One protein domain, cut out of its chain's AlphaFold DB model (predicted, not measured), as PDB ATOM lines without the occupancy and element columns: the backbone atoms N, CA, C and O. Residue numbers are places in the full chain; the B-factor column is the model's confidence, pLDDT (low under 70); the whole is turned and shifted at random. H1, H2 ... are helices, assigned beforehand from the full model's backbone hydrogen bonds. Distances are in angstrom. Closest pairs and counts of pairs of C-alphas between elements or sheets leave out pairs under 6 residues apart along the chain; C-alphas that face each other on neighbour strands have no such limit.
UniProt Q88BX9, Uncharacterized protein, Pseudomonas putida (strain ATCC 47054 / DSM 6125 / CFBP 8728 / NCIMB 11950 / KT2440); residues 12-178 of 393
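This is residues 12 to 178 of the 393 residues of an uncharacterized protein of Pseudomonas putida (strain ATCC 47054 / DSM 6125 / CFBP 8728 / NCIMB 11950 / KT2440) (UniProt Q88BX9). What is the shape? With little regular structure, it makes two lobes: H3 to H6 cluster in one, H7 and H8 sit among long loops in the other, and H1, in a hairpin with H2, lies between. What builds it? Eight named helices hold 62 of 167 printed residues, with no named strand: all helix, compact, radius of gyration of the C-alphas 16.8 A, spans 48 by 41 by 31 A.

What comes first? H1, residues 12 to 21, and H2, residues 26 to 32, form a hairpin and touch, closest C-alphas Val 15 and Leu 31, 6.6 A. H2 has 0 of 3 O i to N i+4 but 3 of 4 O i to N i+3 pairs within hydrogen-bond range. What follows? H3, residues 43 to 52, touches H4, residues 57 to 68, closest C-alphas Lys 47 and Phe 61, 5.9 A, about perpendicular at 80 degrees. H7, residues 108 to 118, touches no helix.

Where does H1 begin? C-alpha 12 is at (143.386, 188.400, 159.927). Where do H5, H6 and H8 lie? They hold residues 72 to 75, 89 to 92 and 160 to 163; C-alpha 163 is at (150.503, 190.732, 145.927).

Which links are long? H5 to H6, H6 to H7 and H7 to H8. Any cut or low confidence? The printed part has no cut, and no printed residue is under 70.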
ATOM      1  N   ARG A  12     143.287 189.115 161.204       94.50
ATOM      2  CA  ARG A  12     143.386 188.400 159.927       94.50
ATOM      3  C   ARG A  12     144.523 188.925 159.057       94.50
ATOM      4  O   ARG A  12     145.244 188.112 158.486       94.50
ATOM      5  N   SER A  13     144.723 190.245 158.985       95.81
ATOM      6  CA  SER A  13     145.882 190.818 158.282       95.81
ATOM      7  C   SER A  13     147.178 190.240 158.809       95.81
ATOM      8  O   SER A  13     148.002 189.791 158.023       95.81
ATOM      9  N   TYR A  14     147.330 190.197 160.131       95.81
ATOM     10  CA  TYR A  14     148.526 189.668 160.765       95.81
ATOM     11  C   TYR A  14     148.804 188.217 160.352       95.81
ATOM     12  O   TYR A  14     149.921 187.897 159.939       95.81
ATOM     13  N   VAL A  15     147.795 187.345 160.427       94.88
ATOM     14  CA  VAL A  15     147.937 185.934 160.034       94.88
ATOM     15  C   VAL A  15     148.294 185.807 158.556       94.88
ATOM     16  O   VAL A  15     149.287 185.164 158.217       94.88
ATOM     17  N   GLU A  16     147.538 186.461 157.678       93.75
ATOM     18  CA  GLU A  16     147.745 186.388 156.228       93.75
ATOM     19  C   GLU A  16     149.088 187.000 155.809       93.75
ATOM     20  O   GLU A  16     149.752 186.478 154.916       93.75
ATOM     21  N   ARG A  17     149.555 188.045 156.499       94.25
ATOM     22  CA  ARG A  17     150.852 188.681 156.240       94.25
ATOM     23  C   ARG A  17     152.010 187.760 156.586       94.25
ATOM     24  O   ARG A  17     152.967 187.675 155.817       94.25
ATOM     25  N   ASN A  18     151.926 187.066 157.723       93.75
ATOM     26  CA  ASN A  18     152.906 186.045 158.096       93.75
ATOM     27  C   ASN A  18     152.943 184.935 157.037       93.75
ATOM     28  O   ASN A  18     154.018 184.579 156.561       93.75
ATOM     29  N   LEU A  19     151.778 184.434 156.615       91.88
ATOM     30  CA  LEU A  19     151.690 183.389 155.592       91.88
ATOM     31  C   LEU A  19     152.243 183.840 154.235       91.88
ATOM     32  O   LEU A  19     152.942 183.073 153.576       91.88
ATOM     33  N   TYR A  20     151.956 185.077 153.831       91.56
ATOM     34  CA  TYR A  20     152.364 185.614 152.538       91.56
ATOM     35  C   TYR A  20     153.865 185.928 152.491       91.56
ATOM     36  O   TYR A  20     154.588 185.416 151.634       91.56
ATOM     37  N   LEU A  21     154.366 186.734 153.433       88.06
ATOM     38  CA  LEU A  21     155.758 187.203 153.418       88.06
ATOM     39  C   LEU A  21     156.763 186.109 153.794       88.06
ATOM     40  O   LEU A  21     157.939 186.207 153.452       88.06
ATOM     41  N   GLN A  22     156.317 185.062 154.485       87.06
ATOM     42  CA  GLN A  22     157.168 183.964 154.934       87.06
ATOM     43  C   GLN A  22     156.667 182.610 154.403       87.06
ATOM     44  O   GLN A  22     156.792 181.592 155.077       87.06
ATOM     45  N   PHE A  23     156.144 182.566 153.171       83.25
ATOM     46  CA  PHE A  23     155.512 181.374 152.578       83.25
ATOM     47  C   PHE A  23     156.386 180.103 152.549       83.25
ATOM     48  O   PHE A  23     155.858 178.990 152.533       83.25
ATOM     49  N   ARG A  24     157.721 180.253 152.553       85.50
ATOM     50  CA  ARG A  24     158.692 179.139 152.601       85.50
ATOM     51  C   ARG A  24     159.042 178.678 154.016       85.50
ATOM     52  O   ARG A  24     159.810 177.733 154.164       85.50
ATOM     53  N   ASN A  25     158.536 179.350 155.046       85.88
ATOM     54  CA  ASN A  25     158.827 179.015 156.428       85.88
ATOM     55  C   ASN A  25     157.852 177.942 156.937       85.88
ATOM     56  O   ASN A  25     156.685 178.236 157.202       85.88
ATOM     57  N   SER A  26     158.342 176.712 157.094       83.88
ATOM     58  CA  SER A  26     157.572 175.588 157.643       83.88
ATOM     59  C   SER A  26     157.158 175.794 159.103       83.88
ATOM     60  O   SER A  26     156.141 175.251 159.524       83.88
ATOM     61  N   ASP A  27     157.860 176.636 159.871       81.31
ATOM     62  CA  ASP A  27     157.473 176.948 161.258       81.31
ATOM     63  C   ASP A  27     156.101 177.639 161.336       81.31
ATOM     64  O   ASP A  27     155.471 177.685 162.393       81.31
ATOM     65  N   LEU A  28     155.630 178.199 160.219       83.31
ATOM     66  CA  LEU A  28     154.343 178.882 160.110       83.31
ATOM     67  C   LEU A  28     153.226 177.967 159.613       83.31
ATOM     68  O   LEU A  28     152.110 178.437 159.392       83.31
ATOM     69  N   ASP A  29     153.476 176.664 159.472       83.75
ATOM     70  CA  ASP A  29     152.434 175.696 159.116       83.75
ATOM     71  C   ASP A  29     151.297 175.677 160.150       83.75
ATOM     72  O   ASP A  29     150.147 175.422 159.798       83.75
ATOM     73  N   ILE A  30     151.576 176.074 161.397       84.12
ATOM     74  CA  ILE A  30     150.551 176.284 162.427       84.12
ATOM     75  C   ILE A  30     149.526 177.365 162.043       84.12
ATOM     76  O   ILE A  30     148.353 177.243 162.380       84.12
ATOM     77  N   LEU A  31     149.930 178.392 161.285       87.38
ATOM     78  CA  LEU A  31     149.020 179.418 160.760       87.38
ATOM     79  C   LEU A  31     148.241 178.935 159.527       87.38
ATOM     80  O   LEU A  31     147.243 179.548 159.158       87.38
ATOM     81  N   LYS A  32     148.651 177.823 158.901       85.25
ATOM     82  CA  LYS A  32     147.949 177.214 157.756       85.25
ATOM     83  C   LYS A  32     146.786 176.311 158.178       85.25
ATOM     84  O   LYS A  32     146.198 175.673 157.293       85.25
ATOM     85  N   SER A  33     146.474 176.244 159.478       85.88
ATOM     86  CA  SER A  33     145.418 175.398 160.039       85.88
ATOM     87  C   SER A  33     144.067 175.651 159.362       85.88
ATOM     88  O   SER A  33     143.785 176.751 158.874       85.88
ATOM     89  N   ALA A  34     143.218 174.625 159.315       85.25
ATOM     90  CA  ALA A  34     141.902 174.740 158.692       85.25
ATOM     91  C   ALA A  34     141.036 175.800 159.393       85.25
ATOM     92  O   ALA A  34     140.290 176.519 158.732       85.25
ATOM     93  N   GLU A  35     141.188 175.957 160.710       86.12
ATOM     94  CA  GLU A  35     140.450 176.901 161.552       86.12
ATOM     95  C   GLU A  35     140.674 178.364 161.151       86.12
ATOM     96  O   GLU A  35     139.731 179.155 161.219       86.12
ATOM     97  N   LEU A  36     141.885 178.732 160.717       89.50
ATOM     98  CA  LEU A  36     142.212 180.109 160.318       89.50
ATOM     99  C   LEU A  36     141.789 180.424 158.876       89.50
ATOM    100  O   LEU A  36     141.585 181.590 158.540       89.50
ATOM    101  N   ARG A  37     141.552 179.399 158.047       85.12
ATOM    102  CA  ARG A  37     141.045 179.562 156.670       85.12
ATOM    103  C   ARG A  37     139.553 179.883 156.598       85.12
ATOM    104  O   ARG A  37     139.065 180.245 155.532       85.12
ATOM    105  N   TYR A  38     138.819 179.745 157.703       81.88
ATOM    106  CA  TYR A  38     137.399 180.085 157.730       81.88
ATOM    107  C   TYR A  38     137.179 181.561 157.396       81.88
ATOM    108  O   TYR A  38     137.909 182.449 157.852       81.88
ATOM    109  N   PHE A  39     136.134 181.815 156.606       85.31
ATOM    110  CA  PHE A  39     135.773 183.163 156.184       85.31
ATOM    111  C   PHE A  39     135.261 184.017 157.352       85.31
ATOM    112  O   PHE A  39     135.440 185.222 157.314       85.31
ATOM    113  N   SER A  40     134.688 183.412 158.398       91.31
ATOM    114  CA  SER A  40     134.251 184.085 159.628       91.31
ATOM    115  C   SER A  40     135.055 183.570 160.821       91.31
ATOM    116  O   SER A  40     135.271 182.362 160.965       91.31
ATOM    117  N   TRP A  41     135.552 184.489 161.645       93.56
ATOM    118  CA  TRP A  41     136.354 184.217 162.830       93.56
ATOM    119  C   TRP A  41     135.564 184.530 164.094       93.56
ATOM    120  O   TRP A  41     135.123 185.649 164.328       93.56
ATOM    121  N   SER A  42     135.447 183.510 164.933       93.38
ATOM    122  CA  SER A  42     134.841 183.553 166.262       93.38
ATOM    123  C   SER A  42     135.927 183.581 167.341       93.38
ATOM    124  O   SER A  42     137.128 183.670 167.052       93.38
ATOM    125  N   ASN A  43     135.529 183.396 168.601       93.88
ATOM    126  CA  ASN A  43     136.480 183.275 169.702       93.88
ATOM    127  C   ASN A  43     137.527 182.158 169.504       93.88
ATOM    128  O   ASN A  43     138.635 182.258 170.029       93.88
ATOM    129  N   ARG A  44     137.207 181.107 168.733       93.62
ATOM    130  CA  ARG A  44     138.093 179.961 168.491       93.62
ATOM    131  C   ARG A  44     139.350 180.388 167.748       93.62
ATOM    132  O   ARG A  44     140.451 180.046 168.171       93.62
ATOM    133  N   GLN A  45     139.185 181.165 166.680       95.50
ATOM    134  CA  GLN A  45     140.300 181.661 165.879       95.50
ATOM    135  C   GLN A  45     141.162 182.637 166.678       95.50
ATOM    136  O   GLN A  45     142.383 182.509 166.668       95.50
ATOM    137  N   VAL A  46     140.551 183.538 167.450       95.62
ATOM    138  CA  VAL A  46     141.307 184.469 168.303       95.62
ATOM    139  C   VAL A  46     142.125 183.721 169.358       95.62
ATOM    140  O   VAL A  46     143.307 184.009 169.531       95.62
ATOM    141  N   LYS A  47     141.547 182.717 170.030       93.81
ATOM    142  CA  LYS A  47     142.274 181.872 170.998       93.81
ATOM    143  C   LYS A  47     143.423 181.097 170.355       93.81
ATOM    144  O   LYS A  47     144.469 180.929 170.985       93.81
ATOM    145  N   LEU A  48     143.237 180.618 169.125       93.12
ATOM    146  CA  LEU A  48     144.284 179.937 168.368       93.12
ATOM    147  C   LEU A  48     145.435 180.898 168.045       93.12
ATOM    148  O   LEU A  48     146.580 180.587 168.361       93.12
ATOM    149  N   VAL A  49     145.136 182.089 167.515       94.00
ATOM    150  CA  VAL A  49     146.142 183.136 167.263       94.00
ATOM    151  C   VAL A  49     146.863 183.524 168.555       94.00
ATOM    152  O   VAL A  49     148.091 183.563 168.575       94.00
ATOM    153  N   GLY A  50     146.132 183.719 169.655       91.94
ATOM    154  CA  GLY A  50     146.732 183.993 170.961       91.94
ATOM    155  C   GLY A  50     147.658 182.883 171.426       91.94
ATOM    156  O   GLY A  50     148.783 183.159 171.828       91.94
ATOM    157  N   SER A  51     147.264 181.622 171.261       88.75
ATOM    158  CA  SER A  51     148.123 180.484 171.600       88.75
ATOM    159  C   SER A  51     149.404 180.444 170.762       88.75
ATOM    160  O   SER A  51     150.469 180.176 171.310       88.75
ATOM    161  N   ILE A  52     149.323 180.774 169.468       88.75
ATOM    162  CA  ILE A  52     150.483 180.876 168.565       88.75
ATOM    163  C   ILE A  52     151.423 182.013 168.993       88.75
ATOM    164  O   ILE A  52     152.641 181.868 168.932       88.75
ATOM    165  N   MET A  53     150.869 183.131 169.464       87.38
ATOM    166  CA  MET A  53     151.628 184.283 169.969       87.38
ATOM    167  C   MET A  53     152.134 184.104 171.412       87.38
ATOM    168  O   MET A  53     152.788 185.002 171.946       87.38
ATOM    169  N   GLY A  54     151.816 182.983 172.069       84.75
ATOM    170  CA  GLY A  54     152.098 182.759 173.493       84.75
ATOM    171  C   GLY A  54     151.223 183.585 174.447       84.75
ATOM    172  O   GLY A  54     151.509 183.671 175.640       84.75
ATOM    173  N   TRP A  55     150.164 184.219 173.941       87.00
ATOM    174  CA  TRP A  55     149.174 184.990 174.695       87.00
ATOM    175  C   TRP A  55     147.980 184.096 175.023       87.00
ATOM    176  O   TRP A  55     146.951 184.092 174.346       87.00
ATOM    177  N   HIS A  56     148.155 183.290 176.060       83.75
ATOM    178  CA  HIS A  56     147.167 182.310 176.491       83.75
ATOM    179  C   HIS A  56     146.095 182.916 177.412       83.75
ATOM    180  O   HIS A  56     146.241 184.024 177.928       83.75
ATOM    181  N   GLY A  57     145.036 182.138 177.654       87.81
ATOM    182  CA  GLY A  57     143.989 182.479 178.617       87.81
ATOM    183  C   GLY A  57     143.073 183.623 178.178       87.81
ATOM    184  O   GLY A  57     143.122 184.097 177.035       87.81
ATOM    185  N   CYS A  58     142.208 184.050 179.092       91.31
ATOM    186  CA  CYS A  58     141.277 185.151 178.859       91.31
ATOM    187  C   CYS A  58     141.990 186.500 178.696       91.31
ATOM    188  O   CYS A  58     141.548 187.304 177.881       91.31
ATOM    189  N   TYR A  59     143.130 186.719 179.361       91.00
ATOM    190  CA  TYR A  59     143.921 187.938 179.211       91.00
ATOM    191  C   TYR A  59     144.447 188.085 177.792       91.00
ATOM    192  O   TYR A  59     144.243 189.121 177.162       91.00
ATOM    193  N   GLY A  60     145.100 187.042 177.267       90.81
ATOM    194  CA  GLY A  60     145.613 187.053 175.901       90.81
ATOM    195  C   GLY A  60     144.502 187.276 174.879       90.81
ATOM    196  O   GLY A  60     144.641 188.106 173.984       90.81
ATOM    197  N   PHE A  61     143.366 186.602 175.069       94.31
ATOM    198  CA  PHE A  61     142.173 186.796 174.251       94.31
ATOM    199  C   PHE A  61     141.654 188.241 174.298       94.31
ATOM    200  O   PHE A  61     141.537 188.875 173.252       94.31
ATOM    201  N   ASN A  62     141.389 188.776 175.494       94.62
ATOM    202  CA  ASN A  62     140.838 190.118 175.694       94.62
ATOM    203  C   ASN A  62     141.764 191.201 175.131       94.62
ATOM    204  O   ASN A  62     141.303 192.136 174.476       94.62
ATOM    205  N   LYS A  63     143.075 191.021 175.293       94.12
ATOM    206  CA  LYS A  63     144.085 191.886 174.689       94.12
ATOM    207  C   LYS A  63     144.030 191.869 173.159       94.12
ATOM    208  O   LYS A  63     144.083 192.929 172.544       94.12
ATOM    209  N   LEU A  64     143.925 190.692 172.531       95.19
ATOM    210  CA  LEU A  64     143.863 190.583 171.066       95.19
ATOM    211  C   LEU A  64     142.599 191.218 170.501       95.19
ATOM    212  O   LEU A  64     142.683 191.960 169.527       95.19
ATOM    213  N   VAL A  65     141.442 190.947 171.107       94.62
ATOM    214  CA  VAL A  65     140.184 191.523 170.618       94.62
ATOM    215  C   VAL A  65     140.172 193.040 170.819       94.62
ATOM    216  O   VAL A  65     139.793 193.761 169.901       94.62
ATOM    217  N   HIS A  66     140.693 193.553 171.937       93.62
ATOM    218  CA  HIS A  66     140.830 194.995 172.145       93.62
ATOM    219  C   HIS A  66     141.763 195.651 171.109       93.62
ATOM    220  O   HIS A  66     141.438 196.674 170.516       93.62
ATOM    221  N   LEU A  67     142.937 195.067 170.865       93.12
ATOM    222  CA  LEU A  67     143.972 195.714 170.056       93.12
ATOM    223  C   LEU A  67     143.873 195.447 168.551       93.12
ATOM    224  O   LEU A  67     144.529 196.139 167.781       93.12
ATOM    225  N   HIS A  68     143.115 194.448 168.102       95.19
ATOM    226  CA  HIS A  68     143.213 193.976 166.713       95.19
ATOM    227  C   HIS A  68     141.863 193.601 166.083       95.19
ATOM    228  O   HIS A  68     141.830 192.945 165.038       95.19
ATOM    229  N   THR A  69     140.753 194.026 166.694       93.12
ATOM    230  CA  THR A  69     139.386 193.882 166.162       93.12
ATOM    231  C   THR A  69     138.591 195.172 166.402       93.12
ATOM    232  O   THR A  69     139.128 196.129 166.963       93.12
ATOM    233  N   ASP A  70     137.327 195.212 165.993       89.31
ATOM    234  CA  ASP A  70     136.385 196.300 166.296       89.31
ATOM    235  C   ASP A  70     135.813 196.246 167.721       89.31
ATOM    236  O   ASP A  70     135.122 197.165 168.155       89.31
ATOM    237  N   TYR A  71     136.153 195.220 168.502       89.88
ATOM    238  CA  TYR A  71     135.585 194.991 169.827       89.88
ATOM    239  C   TYR A  71     135.725 196.133 170.857       89.88
ATOM    240  O   TYR A  71     134.852 196.210 171.732       89.88
ATOM    241  N   PRO A  72     136.734 197.044 170.826       90.12
ATOM    242  CA  PRO A  72     136.746 198.228 171.697       90.12
ATOM    243  C   PRO A  72     135.431 198.992 171.681       90.12
ATOM    244  O   PRO A  72     134.956 199.438 172.721       90.12
ATOM    245  N   PHE A  73     134.787 199.036 170.524       80.81
ATOM    246  CA  PHE A  73     133.497 199.660 170.334       80.81
ATOM    247  C   PHE A  73     132.409 199.134 171.290       80.81
ATOM    248  O   PHE A  73     131.634 199.897 171.861       80.81
ATOM    249  N   ARG A  74     132.403 197.818 171.528       78.94
ATOM    250  CA  ARG A  74     131.419 197.124 172.373       78.94
ATOM    251  C   ARG A  74     131.744 197.163 173.862       78.94
ATOM    252  O   ARG A  74     130.883 196.893 174.693       78.94
ATOM    253  N   SER A  75     133.007 197.401 174.193       82.81
ATOM    254  CA  SER A  75     133.585 197.070 175.502       82.81
ATOM    255  C   SER A  75     134.162 198.272 176.243       82.81
ATOM    256  O   SER A  75     134.322 198.211 177.463       82.81
ATOM    257  N   VAL A  76     134.452 199.369 175.538       86.56
ATOM    258  CA  VAL A  76     134.805 200.657 176.148       86.56
ATOM    259  C   VAL A  76     133.600 201.223 176.888       86.56
ATOM    260  O   VAL A  76     133.731 201.572 178.061       86.56
ATOM    261  N   PHE A  77     132.431 201.258 176.240       85.56
ATOM    262  CA  PHE A  77     131.169 201.648 176.865       85.56
ATOM    263  C   PHE A  77     130.591 200.465 177.626       85.56
ATOM    264  O   PHE A  77     130.106 199.503 177.030       85.56
ATOM    265  N   LYS A  78     130.661 200.515 178.953       79.12
ATOM    266  CA  LYS A  78     130.367 199.346 179.778       79.12
ATOM    267  C   LYS A  78     129.566 199.730 181.013       79.12
ATOM    268  O   LYS A  78     129.908 200.717 181.660       79.12
ATOM    269  N   PRO A  79     128.534 198.960 181.392       76.56
ATOM    270  CA  PRO A  79     127.849 199.204 182.650       76.56
ATOM    271  C   PRO A  79     128.808 198.993 183.823       76.56
ATOM    272  O   PRO A  79     129.554 198.006 183.855       76.56
ATOM    273  N   THR A  80     128.744 199.870 184.823       73.19
ATOM    274  CA  THR A  80     129.622 199.841 186.018       73.19
ATOM    275  C   THR A  80     129.644 198.496 186.762       73.19
ATOM    276  O   THR A  80     130.588 198.166 187.485       73.19
ATOM    277  N   LYS A  81     128.591 197.692 186.599       71.50
ATOM    278  CA  LYS A  81     128.446 196.388 187.251       71.50
ATOM    279  C   LYS A  81     129.224 195.260 186.570       71.50
ATOM    280  O   LYS A  81     129.514 194.261 187.228       71.50
ATOM    281  N   PHE A  82     129.593 195.396 185.298       74.50
ATOM    282  CA  PHE A  82     130.209 194.306 184.543       74.50
ATOM    283  C   PHE A  82     131.719 194.232 184.793       74.50
ATOM    284  O   PHE A  82     132.451 195.202 184.611       74.50
ATOM    285  N   LEU A  83     132.216 193.047 185.154       78.81
ATOM    286  CA  LEU A  83     133.636 192.831 185.476       78.81
ATOM    287  C   LEU A  83     134.456 192.260 184.307       78.81
ATOM    288  O   LEU A  83     135.637 192.548 184.185       78.81
ATOM    289  N   ALA A  84     133.836 191.505 183.400       86.25
ATOM    290  CA  ALA A  84     134.522 190.892 182.259       86.25
ATOM    291  C   ALA A  84     134.656 191.864 181.080       86.25
ATOM    292  O   ALA A  84     133.683 192.546 180.757       86.25
ATOM    293  N   TYR A  85     135.824 191.944 180.434       90.00
ATOM    294  CA  TYR A  85     136.020 192.808 179.258       90.00
ATOM    295  C   TYR A  85     135.196 192.332 178.053       90.00
ATOM    296  O   TYR A  85     134.432 193.105 177.484       90.00
ATOM    297  N   SER A  86     135.294 191.044 177.717       89.00
ATOM    298  CA  SER A  86     134.554 190.429 176.607       89.00
ATOM    299  C   SER A  86     133.263 189.721 177.021       89.00
ATOM    300  O   SER A  86     132.727 188.900 176.276       89.00
ATOM    301  N   GLY A  87     132.767 189.989 178.234       87.38
ATOM    302  CA  GLY A  87     131.598 189.296 178.772       87.38
ATOM    303  C   GLY A  87     131.764 187.777 178.676       87.38
ATOM    304  O   GLY A  87     132.736 187.211 179.184       87.38
ATOM    305  N   ALA A  88     130.816 187.129 178.001       86.69
ATOM    306  CA  ALA A  88     130.793 185.686 177.804       86.69
ATOM    307  C   ALA A  88     131.421 185.224 176.472       86.69
ATOM    308  O   ALA A  88     131.447 184.021 176.190       86.69
ATOM    309  N   GLU A  89     131.965 186.141 175.661       90.12
ATOM    310  CA  GLU A  89     132.543 185.822 174.348       90.12
ATOM    311  C   GLU A  89     133.764 184.924 174.447       90.12
ATOM    312  O   GLU A  89     133.978 184.060 173.592       90.12
ATOM    313  N   PHE A  90     134.526 185.036 175.536       90.88
ATOM    314  CA  PHE A  90     135.605 184.095 175.799       90.88
ATOM    315  C   PHE A  90     135.095 182.650 175.881       90.88
ATOM    316  O   PHE A  90     135.822 181.742 175.497       90.88
ATOM    317  N   VAL A  91     133.862 182.394 176.320       88.56
ATOM    318  CA  VAL A  91     133.323 181.030 176.455       88.56
ATOM    319  C   VAL A  91     132.530 180.617 175.217       88.56
ATOM    320  O   VAL A  91     132.870 179.614 174.590       88.56
ATOM    321  N   TYR A  92     131.507 181.387 174.842       84.62
ATOM    322  CA  TYR A  92     130.520 180.953 173.844       84.62
ATOM    323  C   TYR A  92     130.869 181.361 172.413       84.62
ATOM    324  O   TYR A  92     130.526 180.627 171.493       84.62
ATOM    325  N   GLY A  93     131.583 182.478 172.232       84.19
ATOM    326  CA  GLY A  93     132.021 182.953 170.917       84.19
ATOM    327  C   GLY A  93     130.867 183.226 169.961       84.19
ATOM    328  O   GLY A  93     130.878 182.707 168.848       84.19
ATOM    329  N   GLN A  94     129.872 183.987 170.416       85.75
ATOM    330  CA  GLN A  94     128.739 184.405 169.589       85.75
ATOM    331  C   GLN A  94     129.151 185.529 168.632       85.75
ATOM    332  O   GLN A  94     128.622 185.619 167.526       85.75
ATOM    333  N   TYR A  95     130.138 186.330 169.026       88.00
ATOM    334  CA  TYR A  95     130.652 187.433 168.239       88.00
ATOM    335  C   TYR A  95     131.548 186.972 167.083       88.00
ATOM    336  O   TYR A  95     132.460 186.151 167.250       88.00
ATOM    337  N   CYS A  96     131.313 187.564 165.913       91.12
ATOM    338  CA  CYS A  96     132.181 187.451 164.750       91.12
ATOM    339  C   CYS A  96     133.228 188.570 164.797       91.12
ATOM    340  O   CYS A  96     132.929 189.717 164.488       91.12
ATOM    341  N   PHE A  97     134.460 188.235 165.180       91.38
ATOM    342  CA  PHE A  97     135.567 189.191 165.306       91.38
ATOM    343  C   PHE A  97     136.169 189.617 163.965       91.38
ATOM    344  O   PHE A  97     136.891 190.609 163.904       91.38
ATOM    345  N   ASP A  98     135.953 188.827 162.912       91.56
ATOM    346  CA  ASP A  98     136.433 189.125 161.566       91.56
ATOM    347  C   ASP A  98     135.677 188.279 160.534       91.56
ATOM    348  O   ASP A  98     135.548 187.064 160.693       91.56
ATOM    349  N   SER A  99     135.212 188.894 159.451       90.50
ATOM    350  CA  SER A  99     134.449 188.232 158.395       90.50
ATOM    351  C   SER A  99     134.953 188.652 157.017       90.50
ATOM    352  O   SER A  99     135.213 189.823 156.762       90.50
ATOM    353  N   LEU A 100     135.087 187.679 156.115       89.50
ATOM    354  CA  LEU A 100     135.287 187.893 154.682       89.50
ATOM    355  C   LEU A 100     133.967 187.874 153.907       89.50
ATOM    356  O   LEU A 100     134.000 188.016 152.689       89.50
ATOM    357  N   ALA A 101     132.824 187.653 154.567       87.75
ATOM    358  CA  ALA A 101     131.530 187.924 153.939       87.75
ATOM    359  C   ALA A 101     131.337 189.436 153.744       87.75
ATOM    360  O   ALA A 101     130.742 189.853 152.757       87.75
ATOM    361  N   ASP A 102     131.914 190.229 154.646       85.50
ATOM    362  CA  ASP A 102     131.913 191.681 154.573       85.50
ATOM    363  C   ASP A 102     133.077 192.180 153.718       85.50
ATOM    364  O   ASP A 102     134.177 191.612 153.703       85.50
ATOM    365  N   THR A 103     132.831 193.262 152.988       89.88
ATOM    366  CA  THR A 103     133.847 193.875 152.138       89.88
ATOM    367  C   THR A 103     134.809 194.694 152.980       89.88
ATOM    368  O   THR A 103     134.414 195.626 153.680       89.88
ATOM    369  N   ARG A 104     136.101 194.379 152.880       92.94
ATOM    370  CA  ARG A 104     137.146 195.153 153.543       92.94
ATOM    371  C   ARG A 104     137.353 196.484 152.854       92.94
ATOM    372  O   ARG A 104     137.294 196.583 151.631       92.94
ATOM    373  N   THR A 105     137.687 197.487 153.648       95.25
ATOM    374  CA  THR A 105     138.005 198.818 153.152       95.25
ATOM    375  C   THR A 105     139.420 199.209 153.561       95.25
ATOM    376  O   THR A 105     139.959 198.731 154.563       95.25
ATOM    377  N   TYR A 106     140.076 200.035 152.750       96.81
ATOM    378  CA  TYR A 106     141.410 200.548 153.060       96.81
ATOM    379  C   TYR A 106     141.611 201.956 152.504       96.81
ATOM    380  O   TYR A 106     140.926 202.388 151.580       96.81
ATOM    381  N   CYS A 107     142.596 202.662 153.056       97.75
ATOM    382  CA  CYS A 107     143.048 203.940 152.526       97.75
ATOM    383  C   CYS A 107     144.326 203.736 151.690       97.75
ATOM    384  O   CYS A 107     145.326 203.267 152.243       97.75
ATOM    385  N   PRO A 108     144.353 204.110 150.395       97.69
ATOM    386  CA  PRO A 108     145.556 203.966 149.570       97.69
ATOM    387  C   PRO A 108     146.708 204.870 150.028       97.69
ATOM    388  O   PRO A 108     147.873 204.505 149.876       97.69
ATOM    389  N   LEU A 109     146.400 206.012 150.654       98.25
ATOM    390  CA  LEU A 109     147.410 206.903 151.226       98.25
ATOM    391  C   LEU A 109     148.079 206.273 152.452       98.25
ATOM    392  O   LEU A 109     149.306 206.243 152.500       98.25
ATOM    393  N   CYS A 110     147.311 205.674 153.373       97.88
ATOM    394  CA  CYS A 110     147.890 204.890 154.467       97.88
ATOM    395  C   CYS A 110     148.772 203.749 153.946       97.88
ATOM    396  O   CYS A 110     149.868 203.554 154.452       97.88
ATOM    397  N   VAL A 111     148.332 203.021 152.912       97.44
ATOM    398  CA  VAL A 111     149.131 201.932 152.322       97.44
ATOM    399  C   VAL A 111     150.470 202.447 151.788       97.44
ATOM    400  O   VAL A 111     151.498 201.819 152.035       97.44
ATOM    401  N   ASN A 112     150.488 203.587 151.094       97.00
ATOM    402  CA  ASN A 112     151.737 204.196 150.629       97.00
ATOM    403  C   ASN A 112     152.645 204.622 151.783       97.00
ATOM    404  O   ASN A 112     153.847 204.364 151.733       97.00
ATOM    405  N   GLU A 113     152.091 205.260 152.814       97.62
ATOM    406  CA  GLU A 113     152.853 205.673 153.994       97.62
ATOM    407  C   GLU A 113     153.438 204.474 154.745       97.62
ATOM    408  O   GLU A 113     154.599 204.518 155.154       97.62
ATOM    409  N   ASP A 114     152.680 203.384 154.890       96.94
ATOM    410  CA  ASP A 114     153.150 202.149 155.524       96.94
ATOM    411  C   ASP A 114     154.307 201.540 154.721       96.94
ATOM    412  O   ASP A 114     155.342 201.185 155.280       96.94
ATOM    413  N   ILE A 115     154.191 201.487 153.389       95.31
ATOM    414  CA  ILE A 115     155.273 201.003 152.519       95.31
ATOM    415  C   ILE A 115     156.522 201.882 152.657       95.31
ATOM    416  O   ILE A 115     157.627 201.354 152.750       95.31
ATOM    417  N   GLN A 116     156.368 203.206 152.700       96.25
ATOM    418  CA  GLN A 116     157.496 204.132 152.832       96.25
ATOM    419  C   GLN A 116     158.165 204.064 154.211       96.25
ATOM    420  O   GLN A 116     159.386 204.177 154.300       96.25
ATOM    421  N   SER A 117     157.385 203.892 155.279       95.88
ATOM    422  CA  SER A 117     157.878 203.956 156.661       95.88
ATOM    423  C   SER A 117     158.283 202.599 157.240       95.88
ATOM    424  O   SER A 117     159.263 202.516 157.979       95.88
ATOM    425  N   LEU A 118     157.557 201.530 156.907       93.94
ATOM    426  CA  LEU A 118     157.745 200.178 157.442       93.94
ATOM    427  C   LEU A 118     158.323 199.202 156.407       93.94
ATOM    428  O   LEU A 118     158.777 198.119 156.778       93.94
ATOM    429  N   GLY A 119     158.288 199.552 155.118       93.44
ATOM    430  CA  GLY A 119     158.655 198.665 154.009       93.44
ATOM    431  C   GLY A 119     157.540 197.706 153.578       93.44
ATOM    432  O   GLY A 119     157.730 196.926 152.648       93.44
ATOM    433  N   TYR A 120     156.381 197.737 154.240       93.31
ATOM    434  CA  TYR A 120     155.214 196.917 153.918       93.31
ATOM    435  C   TYR A 120     153.931 197.569 154.436       93.31
ATOM    436  O   TYR A 120     153.956 198.328 155.397       93.31
ATOM    437  N   SER A 121     152.801 197.217 153.828       95.88
ATOM    438  CA  SER A 121     151.458 197.618 154.255       95.88
ATOM    439  C   SER A 121     150.722 196.492 154.988       95.88
ATOM    440  O   SER A 121     151.174 195.342 155.033       95.88
ATOM    441  N   TYR A 122     149.573 196.811 155.576       97.06
ATOM    442  CA  TYR A 122     148.715 195.855 156.274       97.06
ATOM    443  C   TYR A 122     147.258 196.338 156.285       97.06
ATOM    444  O   TYR A 122     146.980 197.522 156.078       97.06
ATOM    445  N   TRP A 123     146.308 195.430 156.536       96.50
ATOM    446  CA  TRP A 123     144.919 195.835 156.761       96.50
ATOM    447  C   TRP A 123     144.727 196.261 158.203       96.50
ATOM    448  O   TRP A 123     144.953 195.482 159.139       96.50
ATOM    449  N   ARG A 124     144.252 197.490 158.362       94.69
ATOM    450  CA  ARG A 124     143.858 198.035 159.656       94.69
ATOM    451  C   ARG A 124     142.607 197.340 160.194       94.69
ATOM    452  O   ARG A 124     141.959 196.577 159.472       94.69
ATOM    453  N   ARG A 125     142.291 197.575 161.469       91.25
ATOM    454  CA  ARG A 125     141.027 197.143 162.089       91.25
ATOM    455  C   ARG A 125     139.855 197.598 161.215       91.25
ATOM    456  O   ARG A 125     139.816 198.751 160.788       91.25
ATOM    457  N   LEU A 126     138.931 196.687 160.946       82.12
ATOM    458  CA  LEU A 126     137.703 196.993 160.220       82.12
ATOM    459  C   LEU A 126     136.691 197.581 161.193       82.12
ATOM    460  O   LEU A 126     136.707 197.208 162.357       82.12
ATOM    461  N   HIS A 127     135.824 198.470 160.723       80.88
ATOM    462  CA  HIS A 127     134.611 198.849 161.438       80.88
ATOM    463  C   HIS A 127     133.495 199.057 160.408       80.88
ATOM    464  O   HIS A 127     133.707 199.846 159.482       80.88
ATOM    465  N   PRO A 128     132.328 198.399 160.536       76.62
ATOM    466  CA  PRO A 128     131.291 198.413 159.502       76.62
ATOM    467  C   PRO A 128     130.813 199.811 159.085       76.62
ATOM    468  O   PRO A 128     130.531 200.032 157.913       76.62
ATOM    469  N   HIS A 129     130.747 200.766 160.021       81.94
ATOM    470  CA  HIS A 129     130.243 202.123 159.745       81.94
ATOM    471  C   HIS A 129     131.342 203.139 159.388       81.94
ATOM    472  O   HIS A 129     131.035 204.275 159.038       81.94
ATOM    473  N   VAL A 130     132.631 202.772 159.464       90.69
ATOM    474  CA  VAL A 130     133.711 203.705 159.103       90.69
ATOM    475  C   VAL A 130     133.994 203.596 157.609       90.69
ATOM    476  O   VAL A 130     134.595 202.631 157.139       90.69
ATOM    477  N   THR A 131     133.572 204.615 156.864       94.50
ATOM    478  CA  THR A 131     133.674 204.682 155.396       94.50
ATOM    479  C   THR A 131     134.813 205.567 154.898       94.50
ATOM    480  O   THR A 131     135.158 205.509 153.721       94.50
ATOM    481  N   VAL A 132     135.437 206.356 155.778       97.00
ATOM    482  CA  VAL A 132     136.490 207.319 155.422       97.00
ATOM    483  C   VAL A 132     137.720 207.161 156.313       97.00
ATOM    484  O   VAL A 132     137.659 206.659 157.436       97.00
ATOM    485  N   CYS A 133     138.874 207.590 155.816       97.50
ATOM    486  CA  CYS A 133     140.109 207.576 156.583       97.50
ATOM    487  C   CYS A 133     140.160 208.748 157.572       97.50
ATOM    488  O   CYS A 133     140.235 209.903 157.154       97.50
ATOM    489  N   ALA A 134     140.251 208.450 158.871       95.88
ATOM    490  CA  ALA A 134     140.390 209.459 159.926       95.88
ATOM    491  C   ALA A 134     141.625 210.368 159.764       95.88
ATOM    492  O   ALA A 134     141.601 211.524 160.183       95.88
ATOM    493  N   LYS A 135     142.708 209.841 159.173       96.62
ATOM    494  CA  LYS A 135     143.980 210.553 158.985       96.62
ATOM    495  C   LYS A 135     143.993 211.408 157.719       96.62
ATOM    496  O   LYS A 135     144.440 212.547 157.757       96.62
ATOM    497  N   HIS A 136     143.545 210.846 156.597       98.00
ATOM    498  CA  HIS A 136     143.694 211.482 155.282       98.00
ATOM    499  C   HIS A 136     142.424 212.149 154.756       98.00
ATOM    500  O   HIS A 136     142.505 212.837 153.744       98.00
ATOM    501  N   ASN A 137     141.274 211.954 155.410       98.00
ATOM    502  CA  ASN A 137     139.968 212.452 154.969       98.00
ATOM    503  C   ASN A 137     139.640 212.091 153.504       98.00
ATOM    504  O   ASN A 137     139.254 212.924 152.683       98.00
ATOM    505  N   VAL A 138     139.839 210.817 153.170       98.06
ATOM    506  CA  VAL A 138     139.511 210.233 151.864       98.06
ATOM    507  C   VAL A 138     138.604 209.031 152.060       98.06
ATOM    508  O   VAL A 138     138.699 208.362 153.095       98.06
ATOM    509  N   ASP A 139     137.777 208.737 151.067       97.62
ATOM    510  CA  ASP A 139     136.920 207.553 151.073       97.62
ATOM    511  C   ASP A 139     137.779 206.286 151.135       97.62
ATOM    512  O   ASP A 139     138.795 206.154 150.436       97.62
ATOM    513  N   LEU A 140     137.385 205.342 151.987       97.50
ATOM    514  CA  LEU A 140     138.013 204.032 152.032       97.50
ATOM    515  C   LEU A 140     137.520 203.199 150.847       97.50
ATOM    516  O   LEU A 140     136.325 203.105 150.570       97.50
ATOM    517  N   LEU A 141     138.450 202.555 150.152       96.69
ATOM    518  CA  LEU A 141     138.143 201.772 148.961       96.69
ATOM    519  C   LEU A 141     137.693 200.364 149.354       96.69
ATOM    520  O   LEU A 141     138.469 199.612 149.941       96.69
ATOM    521  N   SER A 142     136.462 200.005 148.986       94.75
ATOM    522  CA  SER A 142     135.869 198.665 149.140       94.75
ATOM    523  C   SER A 142     136.082 197.755 147.918       94.75
ATOM    524  O   SER A 142     135.938 196.536 148.004       94.75
ATOM    525  N   TYR A 143     136.490 198.330 146.785       95.94
ATOM    526  CA  TYR A 143     136.763 197.614 145.538       95.94
ATOM    527  C   TYR A 143     138.138 197.976 144.985       95.94
ATOM    528  O   TYR A 143     138.647 199.089 145.164       95.94
ATOM    529  N   CYS A 144     138.748 197.032 144.277       96.75
ATOM    530  CA  CYS A 144     139.996 197.266 143.570       96.75
ATOM    531  C   CYS A 144     139.760 198.167 142.356       96.75
ATOM    532  O   CYS A 144     139.127 197.760 141.390       96.75
ATOM    533  N   GLN A 145     140.345 199.364 142.343       96.19
ATOM    534  CA  GLN A 145     140.233 200.301 141.212       96.19
ATOM    535  C   GLN A 145     140.915 199.818 139.912       96.19
ATOM    536  O   GLN A 145     140.893 200.527 138.910       96.19
ATOM    537  N   PHE A 146     141.569 198.651 139.917       96.44
ATOM    538  CA  PHE A 146     142.280 198.111 138.751       96.44
ATOM    539  C   PHE A 146     141.532 196.984 138.033       96.44
ATOM    540  O   PHE A 146     141.814 196.735 136.864       96.44
ATOM    541  N   CYS A 147     140.641 196.274 138.727       96.06
ATOM    542  CA  CYS A 147     139.889 195.133 138.186       96.06
ATOM    543  C   CYS A 147     138.443 195.047 138.701       96.06
ATOM    544  O   CYS A 147     137.743 194.088 138.383       96.06
ATOM    545  N   GLU A 148     138.027 196.005 139.534       95.88
ATOM    546  CA  GLU A 148     136.675 196.172 140.081       95.88
ATOM    547  C   GLU A 148     136.192 195.037 140.998       95.88
ATOM    548  O   GLU A 148     135.040 195.017 141.419       95.88
ATOM    549  N   GLN A 149     137.079 194.116 141.386       96.69
ATOM    550  CA  GLN A 149     136.747 193.057 142.340       96.69
ATOM    551  C   GLN A 149     136.671 193.598 143.782       96.69
ATOM    552  O   GLN A 149     137.522 194.412 144.169       96.69
ATOM    553  N   PRO A 150     135.698 193.144 144.597       95.56
ATOM    554  CA  PRO A 150     135.594 193.521 146.007       95.56
ATOM    555  C   PRO A 150     136.730 192.919 146.839       95.56
ATOM    556  O   PRO A 150     137.279 191.874 146.489       95.56
ATOM    557  N   PHE A 151     137.044 193.522 147.986       94.31
ATOM    558  CA  PHE A 151     137.956 192.933 148.980       94.31
ATOM    559  C   PHE A 151     137.208 192.026 149.965       94.31
ATOM    560  O   PHE A 151     137.184 192.271 151.173       94.31
ATOM    561  N   SER A 152     136.558 190.998 149.434       92.19
ATOM    562  CA  SER A 152     135.758 190.027 150.183       92.19
ATOM    563  C   SER A 152     135.995 188.610 149.651       92.19
ATOM    564  O   SER A 152     136.787 188.391 148.730       92.19
ATOM    565  N   ARG A 153     135.287 187.627 150.215       87.56
ATOM    566  CA  ARG A 153     135.308 186.225 149.768       87.56
ATOM    567  C   ARG A 153     134.982 186.039 148.282       87.56
ATOM    568  O   ARG A 153     135.420 185.046 147.710       87.56
ATOM    569  N   ASP A 154     134.229 186.963 147.686       88.06
ATOM    570  CA  ASP A 154     133.749 186.864 146.304       88.06
ATOM    571  C   ASP A 154     134.678 187.573 145.303       88.06
ATOM    572  O   ASP A 154     134.408 187.572 144.104       88.06
ATOM    573  N   GLY A 155     135.785 188.158 145.775       92.19
ATOM    574  CA  GLY A 155     136.765 188.851 144.942       92.19
ATOM    575  C   GLY A 155     138.199 188.615 145.411       92.19
ATOM    576  O   GLY A 155     138.723 187.500 145.372       92.19
ATOM    577  N   HIS A 156     138.874 189.685 145.821       93.56
ATOM    578  CA  HIS A 156     140.240 189.621 146.314       93.56
ATOM    579  C   HIS A 156     140.322 189.104 147.751       93.56
ATOM    580  O   HIS A 156     139.740 189.671 148.676       93.56
ATOM    581  N   SER A 157     141.180 188.102 147.954       89.19
ATOM    582  CA  SER A 157     141.629 187.724 149.292       89.19
ATOM    583  C   SER A 157     142.457 188.842 149.934       89.19
ATOM    584  O   SER A 157     143.019 189.700 149.255       89.19
ATOM    585  N   VAL A 158     142.612 188.785 151.259       92.00
ATOM    586  CA  VAL A 158     143.418 189.728 152.065       92.00
ATOM    587  C   VAL A 158     144.847 189.895 151.520       92.00
ATOM    588  O   VAL A 158     145.439 190.968 151.646       92.00
ATOM    589  N   GLN A 159     145.379 188.865 150.855       92.88
ATOM    590  CA  GLN A 159     146.733 188.835 150.297       92.88
ATOM    591  C   GLN A 159     146.976 189.872 149.197       92.88
ATOM    592  O   GLN A 159     148.129 190.248 148.975       92.88
ATOM    593  N   VAL A 160     145.917 190.395 148.566       95.19
ATOM    594  CA  VAL A 160     146.019 191.453 147.547       95.19
ATOM    595  C   VAL A 160     146.758 192.697 148.051       95.19
ATOM    596  O   VAL A 160     147.387 193.400 147.262       95.19
ATOM    597  N   MET A 161     146.748 192.938 149.368       95.75
ATOM    598  CA  MET A 161     147.504 194.020 150.007       95.75
ATOM    599  C   MET A 161     148.997 193.972 149.680       95.75
ATOM    600  O   MET A 161     149.625 195.018 149.538       95.75
ATOM    601  N   TRP A 162     149.549 192.766 149.530       95.25
ATOM    602  CA  TRP A 162     150.973 192.546 149.280       95.25
ATOM    603  C   TRP A 162     151.243 192.033 147.869       95.25
ATOM    604  O   TRP A 162     152.251 192.406 147.277       95.25
ATOM    605  N   SER A 163     150.347 191.216 147.304       94.38
ATOM    606  CA  SER A 163     150.503 190.732 145.927       94.38
ATOM    607  C   SER A 163     150.213 191.800 144.879       94.38
ATOM    608  O   SER A 163     150.634 191.660 143.730       94.38
ATOM    609  N   GLY A 164     149.468 192.843 145.252       95.06
ATOM    610  CA  GLY A 164     148.918 193.806 144.311       95.06
ATOM    611  C   GLY A 164     147.897 193.176 143.361       95.06
ATOM    612  O   GLY A 164     147.508 192.011 143.492       95.06
ATOM    613  N   CYS A 165     147.467 193.966 142.381       96.56
ATOM    614  CA  CYS A 165     146.565 193.545 141.315       96.56
ATOM    615  C   CYS A 165     146.971 194.215 139.996       96.56
ATOM    616  O   CYS A 165     147.357 195.383 139.982       96.56
ATOM    617  N   CYS A 166     146.896 193.488 138.877       93.75
ATOM    618  CA  CYS A 166     147.250 193.998 137.542       93.75
ATOM    619  C   CYS A 166     148.649 194.653 137.478       93.75
ATOM    620  O   CYS A 166     148.833 195.675 136.816       93.75
ATOM    621  N   GLY A 167     149.625 194.094 138.209       93.56
ATOM    622  CA  GLY A 167     150.995 194.618 138.297       93.56
ATOM    623  C   GLY A 167     151.146 195.898 139.127       93.56
ATOM    624  O   GLY A 167     152.204 196.523 139.086       93.56
ATOM    625  N   ARG A 168     150.110 196.313 139.866       94.19
ATOM    626  CA  ARG A 168     150.093 197.553 140.651       94.19
ATOM    627  C   ARG A 168     149.858 197.270 142.128       94.19
ATOM    628  O   ARG A 168     149.053 196.413 142.493       94.19
ATOM    629  N   SER A 169     150.541 198.032 142.978       95.12
ATOM    630  CA  SER A 169     150.268 198.063 144.417       95.12
ATOM    631  C   SER A 169     148.943 198.770 144.692       95.12
ATOM    632  O   SER A 169     148.613 199.750 144.018       95.12
ATOM    633  N   LEU A 170     148.218 198.328 145.722       96.25
ATOM    634  CA  LEU A 170     147.002 198.999 146.183       96.25
ATOM    635  C   LEU A 170     147.249 200.453 146.607       96.25
ATOM    636  O   LEU A 170     146.378 201.298 146.435       96.25
ATOM    637  N   GLY A 171     148.456 200.780 147.074       95.75
ATOM    638  CA  GLY A 171     148.816 202.161 147.399       95.75
ATOM    639  C   GLY A 171     148.799 203.102 146.183       95.75
ATOM    640  O   GLY A 171     148.588 204.301 146.322       95.75
ATOM    641  N   SER A 172     148.929 202.574 144.962       95.69
ATOM    642  CA  SER A 172     148.858 203.380 143.731       95.69
ATOM    643  C   SER A 172     147.431 203.739 143.291       95.69
ATOM    644  O   SER A 172     147.259 204.435 142.287       95.69
ATOM    645  N   ALA A 173     146.408 203.264 144.010       96.44
ATOM    646  CA  ALA A 173     145.021 203.618 143.737       96.44
ATOM    647  C   ALA A 173     144.789 205.120 143.979       96.44
ATOM    648  O   ALA A 173     145.426 205.745 144.831       96.44
ATOM    649  N   ARG A 174     143.880 205.719 143.205       96.62
ATOM    650  CA  ARG A 174     143.578 207.150 143.293       96.62
ATOM    651  C   ARG A 174     142.598 207.393 144.444       96.62
ATOM    652  O   ARG A 174     141.498 206.837 144.405       96.62
ATOM    653  N   PRO A 175     142.954 208.208 145.450       96.44
ATOM    654  CA  PRO A 175     142.030 208.540 146.525       96.44
ATOM    655  C   PRO A 175     140.933 209.496 146.038       96.44
ATOM    656  O   PRO A 175     141.195 210.389 145.229       96.44
ATOM    657  N   THR A 176     139.734 209.348 146.596       97.56
ATOM    658  CA  THR A 176     138.637 210.316 146.462       97.56
ATOM    659  C   THR A 176     138.526 211.097 147.764       97.56
ATOM    660  O   THR A 176     138.477 210.500 148.837       97.56
ATOM    661  N   ALA A 177     138.536 212.429 147.690       97.62
ATOM    662  CA  ALA A 177     138.386 213.269 148.874       97.62
ATOM    663  C   ALA A 177     136.963 213.155 149.431       97.62
ATOM    664  O   ALA A 177     135.997 213.363 148.692       97.62
ATOM    665  N   ASN A 178     136.858 212.888 150.731       97.38
ATOM    666  CA  ASN A 178     135.578 212.862 151.420       97.38
ATOM    667  C   ASN A 178     135.020 214.291 151.560       97.38
ATOM    668  O   ASN A 178     135.762 215.248 151.808       97.38
TER     669      ASN A 178